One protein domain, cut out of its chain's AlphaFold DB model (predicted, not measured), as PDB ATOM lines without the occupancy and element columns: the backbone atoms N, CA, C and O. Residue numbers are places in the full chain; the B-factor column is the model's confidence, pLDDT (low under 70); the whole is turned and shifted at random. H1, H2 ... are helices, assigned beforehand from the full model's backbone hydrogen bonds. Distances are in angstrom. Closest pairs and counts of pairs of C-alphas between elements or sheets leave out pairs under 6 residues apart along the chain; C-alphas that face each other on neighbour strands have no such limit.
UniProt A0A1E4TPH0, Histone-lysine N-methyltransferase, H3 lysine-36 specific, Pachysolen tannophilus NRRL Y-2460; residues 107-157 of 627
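This is residues 107 to 157 of the 627 residues of the protein "Histone-lysine N-methyltransferase, H3 lysine-36 specific" of Pachysolen tannophilus NRRL Y-2460 (UniProt A0A1E4TPH0). One longer helix, H2, makes one long side of the model; the short helix H1 lies beyond its first end, and a wide arch of unnamed chain, residues 134 to 148, swings from its other end back to the short helix H3, which stands crosswise near the middle of H2. The helices have few contacts with each other, and the arch makes a large part of the outline. The printed part has 51 residues with three named helices, in the order H1, H2, H3, and no named strand; the class is all helix, though under half of the residues, 25 of 51, are in named elements. The whole is compact, with a radius of gyration of the C-alphas of 10.7 A, and the C-alphas span 30 by 24 by 15 A.

H2, residues 121 to 133, touches no helix. H3, residues 149 to 154, is close to H2 but not clearly touching it, with 1 pair of C-alphas within 8 A. The closest C-alphas of the two are those of Trp 127 and Phe 151, 7.5 A apart. Their lines are about perpendicular, at 82 degrees, and their centres are 12.0 A apart. H1, residues 111 to 116, is apart from H2 and from H3. In H1, H2 and H3 every O i to N i+4 pair is within hydrogen-bond range.

H2 measures 18.4 A from C-alpha 121 at (23.500, -3.189, -14.218) to C-alpha 133 at (17.162, 8.479, -26.991). H1 and H3 each measure 8.5 A; H1 begins at C-alpha 111, at (27.803, -11.573, -16.274), and H3 ends at C-alpha 154, at (32.048, 3.326, -24.954).

The C-alphas farthest apart are those of Ala 116 and Gly 135, 29.7 A. The printed part has no cut. The link from H1 to H2 is tight, with 4 residues, and that from H2 to H3 is long, with 15. The mean pLDDT of the printed part is 79.3; residue 107 and residues 137 to 146 are under 70.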
ATOM      1  N   SER A 107      21.240  -8.513 -22.132       67.06
ATOM      2  CA  SER A 107      22.395  -8.065 -21.382       67.06
ATOM      3  C   SER A 107      23.508  -7.914 -22.406       67.06
ATOM      4  O   SER A 107      23.754  -8.803 -23.214       67.06
ATOM      5  N   LEU A 108      24.104  -6.734 -22.438       78.19
ATOM      6  CA  LEU A 108      25.098  -6.341 -23.417       78.19
ATOM      7  C   LEU A 108      26.394  -7.135 -23.246       78.19
ATOM      8  O   LEU A 108      27.244  -7.082 -24.129       78.19
ATOM      9  N   LEU A 109      26.574  -7.806 -22.102       79.94
ATOM     10  CA  LEU A 109      27.747  -8.604 -21.776       79.94
ATOM     11  C   LEU A 109      27.357  -9.829 -20.941       79.94
ATOM     12  O   LEU A 109      26.475  -9.730 -20.088       79.94
ATOM     13  N   PRO A 110      28.084 -10.955 -21.055       80.44
ATOM     14  CA  PRO A 110      27.959 -12.045 -20.098       80.44
ATOM     15  C   PRO A 110      28.321 -11.563 -18.688       80.44
ATOM     16  O   PRO A 110      29.301 -10.834 -18.516       80.44
ATOM     17  N   GLN A 111      27.609 -12.037 -17.658       78.50
ATOM     18  CA  GLN A 111      27.803 -11.573 -16.274       78.50
ATOM     19  C   GLN A 111      29.261 -11.674 -15.797       78.50
ATOM     20  O   GLN A 111      29.772 -10.760 -15.164       78.50
ATOM     21  N   VAL A 112      29.968 -12.751 -16.158       81.00
ATOM     22  CA  VAL A 112      31.392 -12.932 -15.818       81.00
ATOM     23  C   VAL A 112      32.258 -11.804 -16.388       81.00
ATOM     24  O   VAL A 112      33.178 -11.328 -15.724       81.00
ATOM     25  N   VAL A 113      31.973 -11.385 -17.623       86.12
ATOM     26  CA  VAL A 113      32.697 -10.311 -18.311       86.12
ATOM     27  C   VAL A 113      32.326  -8.964 -17.703       86.12
ATOM     28  O   VAL A 113      33.218  -8.169 -17.414       86.12
ATOM     29  N   ALA A 114      31.039  -8.730 -17.431       87.81
ATOM     30  CA  ALA A 114      30.570  -7.527 -16.751       87.81
ATOM     31  C   ALA A 114      31.227  -7.370 -15.366       87.81
ATOM     32  O   ALA A 114      31.780  -6.314 -15.066       87.81
ATOM     33  N   ASP A 115      31.272  -8.439 -14.567       86.06
ATOM     34  CA  ASP A 115      31.872  -8.457 -13.229       86.06
ATOM     35  C   ASP A 115      33.386  -8.203 -13.246       86.06
ATOM     36  O   ASP A 115      33.916  -7.569 -12.327       86.06
ATOM     37  N   ALA A 116      34.092  -8.706 -14.265       89.81
ATOM     38  CA  ALA A 116      35.526  -8.484 -14.453       89.81
ATOM     39  C   ALA A 116      35.825  -7.060 -14.946       89.81
ATOM     40  O   ALA A 116      36.784  -6.433 -14.499       89.81
ATOM     41  N   LEU A 117      34.974  -6.521 -15.820       91.12
ATOM     42  CA  LEU A 117      35.025  -5.128 -16.259       91.12
ATOM     43  C   LEU A 117      34.440  -4.153 -15.228       91.12
ATOM     44  O   LEU A 117      34.490  -2.945 -15.463       91.12
ATOM     45  N   GLY A 118      33.948  -4.643 -14.082       89.00
ATOM     46  CA  GLY A 118      33.348  -3.856 -12.996       89.00
ATOM     47  C   GLY A 118      32.124  -3.055 -13.433       89.00
ATOM     48  O   GLY A 118      31.894  -1.952 -12.942       89.00
ATOM     49  N   ILE A 119      31.368  -3.595 -14.386       89.12
ATOM     50  CA  ILE A 119      30.163  -2.980 -14.924       89.12
ATOM     51  C   ILE A 119      28.972  -3.356 -14.064       89.12
ATOM     52  O   ILE A 119      28.676  -4.523 -13.824       89.12
ATOM     53  N   THR A 120      28.265  -2.330 -13.609       86.44
ATOM     54  CA  THR A 120      27.016  -2.481 -12.870       86.44
ATOM     55  C   THR A 120      25.828  -2.500 -13.826       86.44
ATOM     56  O   THR A 120      25.815  -1.800 -14.843       86.44
ATOM     57  N   SER A 121      24.750  -3.187 -13.443       81.81
ATOM     58  CA  SER A 121      23.500  -3.189 -14.218       81.81
ATOM     59  C   SER A 121      22.905  -1.781 -14.398       81.81
ATOM     60  O   SER A 121      22.115  -1.544 -15.309       81.81
ATOM     61  N   SER A 122      23.263  -0.823 -13.533       83.00
ATOM     62  CA  SER A 122      22.859   0.583 -13.664       83.00
ATOM     63  C   SER A 122      23.560   1.278 -14.838       83.00
ATOM     64  O   SER A 122      22.910   1.974 -15.620       83.00
ATOM     65  N   GLN A 123      24.869   1.055 -15.006       84.38
ATOM     66  CA  GLN A 123      25.643   1.615 -16.121       84.38
ATOM     67  C   GLN A 123      25.137   1.094 -17.467       84.38
ATOM     68  O   GLN A 123      24.929   1.876 -18.394       84.38
ATOM     69  N   GLU A 124      24.858  -0.203 -17.541       84.75
ATOM     70  CA  GLU A 124      24.292  -0.856 -18.721       84.75
ATOM     71  C   GLU A 124      22.918  -0.271 -19.095       84.75
ATOM     72  O   GLU A 124      22.711   0.198 -20.216       84.75
ATOM     73  N   LYS A 125      21.998  -0.163 -18.125       84.25
ATOM     74  CA  LYS A 125      20.677   0.466 -18.321       84.25
ATOM     75  C   LYS A 125      20.778   1.931 -18.745       84.25
ATOM     76  O   LYS A 125      19.995   2.386 -19.581       84.25
ATOM     77  N   SER A 126      21.722   2.678 -18.172       86.06
ATOM     78  CA  SER A 126      21.960   4.076 -18.537       86.06
ATOM     79  C   SER A 126      22.390   4.193 -19.999       86.06
ATOM     80  O   SER A 126      21.830   5.003 -20.740       86.06
ATOM     81  N   TRP A 127      23.314   3.341 -20.444       87.94
ATOM     82  CA  TRP A 127      23.761   3.316 -21.833       87.94
ATOM     83  C   TRP A 127      22.634   2.941 -22.804       87.94
ATOM     84  O   TRP A 127      22.394   3.668 -23.770       87.94
ATOM     85  N   LEU A 128      21.853   1.901 -22.493       84.56
ATOM     86  CA  LEU A 128      20.670   1.510 -23.275       84.56
ATOM     87  C   LEU A 128      19.676   2.671 -23.425       84.56
ATOM     88  O   LEU A 128      19.147   2.928 -24.510       84.56
ATOM     89  N   LYS A 129      19.445   3.424 -22.341       85.31
ATOM     90  CA  LYS A 129      18.572   4.604 -22.345       85.31
ATOM     91  C   LYS A 129      19.117   5.710 -23.254       85.31
ATOM     92  O   LYS A 129      18.333   6.311 -23.989       85.31
ATOM     93  N   MET A 130      20.429   5.961 -23.241       85.75
ATOM     94  CA  MET A 130      21.064   6.935 -24.140       85.75
ATOM     95  C   MET A 130      20.943   6.520 -25.612       85.75
ATOM     96  O   MET A 130      20.623   7.351 -26.461       85.75
ATOM     97  N   MET A 131      21.134   5.236 -25.919       84.44
ATOM     98  CA  MET A 131      21.028   4.712 -27.285       84.44
ATOM     99  C   MET A 131      19.595   4.771 -27.820       84.44
ATOM    100  O   MET A 131      19.362   5.201 -28.951       84.44
ATOM    101  N   LYS A 132      18.604   4.469 -26.974       82.44
ATOM    102  CA  LYS A 132      17.188   4.637 -27.326       82.44
ATOM    103  C   LYS A 132      16.830   6.105 -27.586       82.44
ATOM    104  O   LYS A 132      16.086   6.398 -28.518       82.44
ATOM    105  N   GLN A 133      17.374   7.037 -26.799       83.19
ATOM    106  CA  GLN A 133      17.162   8.479 -26.991       83.19
ATOM    107  C   GLN A 133      17.825   9.026 -28.261       83.19
ATOM    108  O   GLN A 133      17.325   9.993 -28.834       83.19
ATOM    109  N   SER A 134      18.930   8.426 -28.708       81.44
ATOM    110  CA  SER A 134      19.604   8.807 -29.952       81.44
ATOM    111  C   SER A 134      18.956   8.203 -31.206       81.44
ATOM    112  O   SER A 134      19.369   8.526 -32.320       81.44
ATOM    113  N   GLY A 135      17.924   7.364 -31.043       75.12
ATOM    114  CA  GLY A 135      17.204   6.718 -32.143       75.12
ATOM    115  C   GLY A 135      18.013   5.631 -32.857       75.12
ATOM    116  O   GLY A 135      17.627   5.200 -33.944       75.12
ATOM    117  N   ARG A 136      19.136   5.188 -32.275       73.12
ATOM    118  CA  ARG A 136      19.968   4.120 -32.835       73.12
ATOM    119  C   ARG A 136      19.391   2.755 -32.471       73.12
ATOM    120  O   ARG A 136      19.040   2.505 -31.321       73.12
ATOM    121  N   LYS A 137      19.316   1.859 -33.458       68.88
ATOM    122  CA  LYS A 137      19.024   0.442 -33.212       68.88
ATOM    123  C   LYS A 137      20.301  -0.221 -32.710       68.88
ATOM    124  O   LYS A 137      21.295  -0.227 -33.431       68.88
ATOM    125  N   ILE A 138      20.260  -0.761 -31.497       69.56
ATOM    126  CA  ILE A 138      21.342  -1.580 -30.951       69.56
ATOM    127  C   ILE A 138      21.306  -2.899 -31.718       69.56
ATOM    128  O   ILE A 138      20.299  -3.603 -31.691       69.56
ATOM    129  N   LYS A 139      22.371  -3.187 -32.460       61.44
ATOM    130  CA  LYS A 139      22.578  -4.480 -33.105       61.44
ATOM    131  C   LYS A 139      23.751  -5.142 -32.399       61.44
ATOM    132  O   LYS A 139      24.811  -4.526 -32.315       61.44
ATOM    133  N   ASN A 140      23.572  -6.366 -31.917       57.72
ATOM    134  CA  ASN A 140      24.723  -7.240 -31.725       57.72
ATOM    135  C   ASN A 140      25.162  -7.671 -33.128       57.72
ATOM    136  O   ASN A 140      24.320  -7.947 -33.987       57.72
ATOM    137  N   LYS A 141      26.458  -7.543 -33.408       44.62
ATOM    138  CA  LYS A 141      27.012  -7.696 -34.759       44.62
ATOM    139  C   LYS A 141      26.964  -9.156 -35.216       44.62
ATOM    140  O   LYS A 141      26.763  -9.392 -36.403       44.62
ATOM    141  N   ASP A 142      27.021 -10.075 -34.254       50.72
ATOM    142  CA  ASP A 142      26.865 -11.507 -34.453       50.72
ATOM    143  C   ASP A 142      25.702 -12.014 -33.593       50.72
ATOM    144  O   ASP A 142      25.567 -11.640 -32.428       50.72
ATOM    145  N   GLU A 143      24.866 -12.889 -34.150       49.97
ATOM    146  CA  GLU A 143      23.829 -13.599 -33.380       49.97
ATOM    147  C   GLU A 143      24.445 -14.579 -32.353       49.97
ATOM    148  O   GLU A 143      23.765 -14.996 -31.419       49.97
ATOM    149  N   ASP A 144      25.747 -14.876 -32.488       46.72
ATOM    150  CA  ASP A 144      26.506 -15.846 -31.688       46.72
ATOM    151  C   ASP A 144      27.367 -15.223 -30.564       46.72
ATOM    152  O   ASP A 144      27.737 -15.930 -29.621       46.72
ATOM    153  N   SER A 145      27.722 -13.928 -30.636       58.06
ATOM    154  CA  SER A 145      28.535 -13.248 -29.614       58.06
ATOM    155  C   SER A 145      27.630 -12.436 -28.680       58.06
ATOM    156  O   SER A 145      27.054 -11.409 -29.031       58.06
ATOM    157  N   ASN A 146      27.495 -12.889 -27.429       67.38
ATOM    158  CA  ASN A 146      26.704 -12.196 -26.399       67.38
ATOM    159  C   ASN A 146      27.418 -10.933 -25.854       67.38
ATOM    160  O   ASN A 146      27.238 -10.553 -24.700       67.38
ATOM    161  N   ILE A 147      28.306 -10.328 -26.654       78.44
ATOM    162  CA  ILE A 147      29.149  -9.185 -26.302       78.44
ATOM    163  C   ILE A 147      28.818  -8.031 -27.249       78.44
ATOM    164  O   ILE A 147      29.024  -8.094 -28.457       78.44
ATOM    165  N   ASN A 148      28.334  -6.927 -26.692       85.19
ATOM    166  CA  ASN A 148      28.061  -5.719 -27.451       85.19
ATOM    167  C   ASN A 148      29.328  -4.853 -27.570       85.19
ATOM    168  O   ASN A 148      29.688  -4.122 -26.645       85.19
ATOM    169  N   GLU A 149      29.990  -4.901 -28.729       85.56
ATOM    170  CA  GLU A 149      31.218  -4.135 -28.990       85.56
ATOM    171  C   GLU A 149      31.041  -2.616 -28.804       85.56
ATOM    172  O   GLU A 149      31.933  -1.955 -28.273       85.56
ATOM    173  N   GLU A 150      29.914  -2.030 -29.236       87.25
ATOM    174  CA  GLU A 150      29.680  -0.576 -29.138       87.25
ATOM    175  C   GLU A 150      29.590  -0.139 -27.672       87.25
ATOM    176  O   GLU A 150      30.158   0.887 -27.284       87.25
ATOM    177  N   PHE A 151      28.940  -0.954 -26.841       89.25
ATOM    178  CA  PHE A 151      28.905  -0.753 -25.405       89.25
ATOM    179  C   PHE A 151      30.309  -0.825 -24.820       89.25
ATOM    180  O   PHE A 151      30.736   0.157 -24.219       89.25
ATOM    181  N   VAL A 152      31.058  -1.909 -25.058       90.00
ATOM    182  CA  VAL A 152      32.412  -2.085 -24.499       90.00
ATOM    183  C   VAL A 152      33.351  -0.950 -24.905       90.00
ATOM    184  O   VAL A 152      34.078  -0.416 -24.065       90.00
ATOM    185  N   ASN A 153      33.310  -0.534 -26.170       90.06
ATOM    186  CA  ASN A 153      34.118   0.576 -26.675       90.06
ATOM    187  C   ASN A 153      33.757   1.917 -26.025       90.06
ATOM    188  O   ASN A 153      34.633   2.759 -25.836       90.06
ATOM    189  N   SER A 154      32.492   2.113 -25.648       89.62
ATOM    190  CA  SER A 154      32.048   3.326 -24.954       89.62
ATOM    191  C   SER A 154      32.461   3.391 -23.480       89.62
ATOM    192  O   SER A 154      32.328   4.444 -22.855       89.62
ATOM    193  N   LEU A 155      32.947   2.283 -22.907       90.56
ATOM    194  CA  LEU A 155      33.302   2.220 -21.496       90.56
ATOM    195  C   LEU A 155      34.646   2.897 -21.208       90.56
ATOM    196  O   LEU A 155      35.682   2.564 -21.799       90.56
ATOM    197  N   THR A 156      34.635   3.754 -20.189       90.12
ATOM    198  CA  THR A 156      35.836   4.271 -19.528       90.12
ATOM    199  C   THR A 156      36.206   3.360 -18.362       90.12
ATOM    200  O   THR A 156      35.387   3.127 -17.471       90.12
ATOM    201  N   MET A 157      37.433   2.839 -18.367       92.50
ATOM    202  CA  MET A 157      37.918   1.908 -17.349       92.50
ATOM    203  C   MET A 157      38.394   2.626 -16.082       92.50
ATOM    204  O   MET A 157      38.950   3.721 -16.138       92.50
TER     205      MET A 157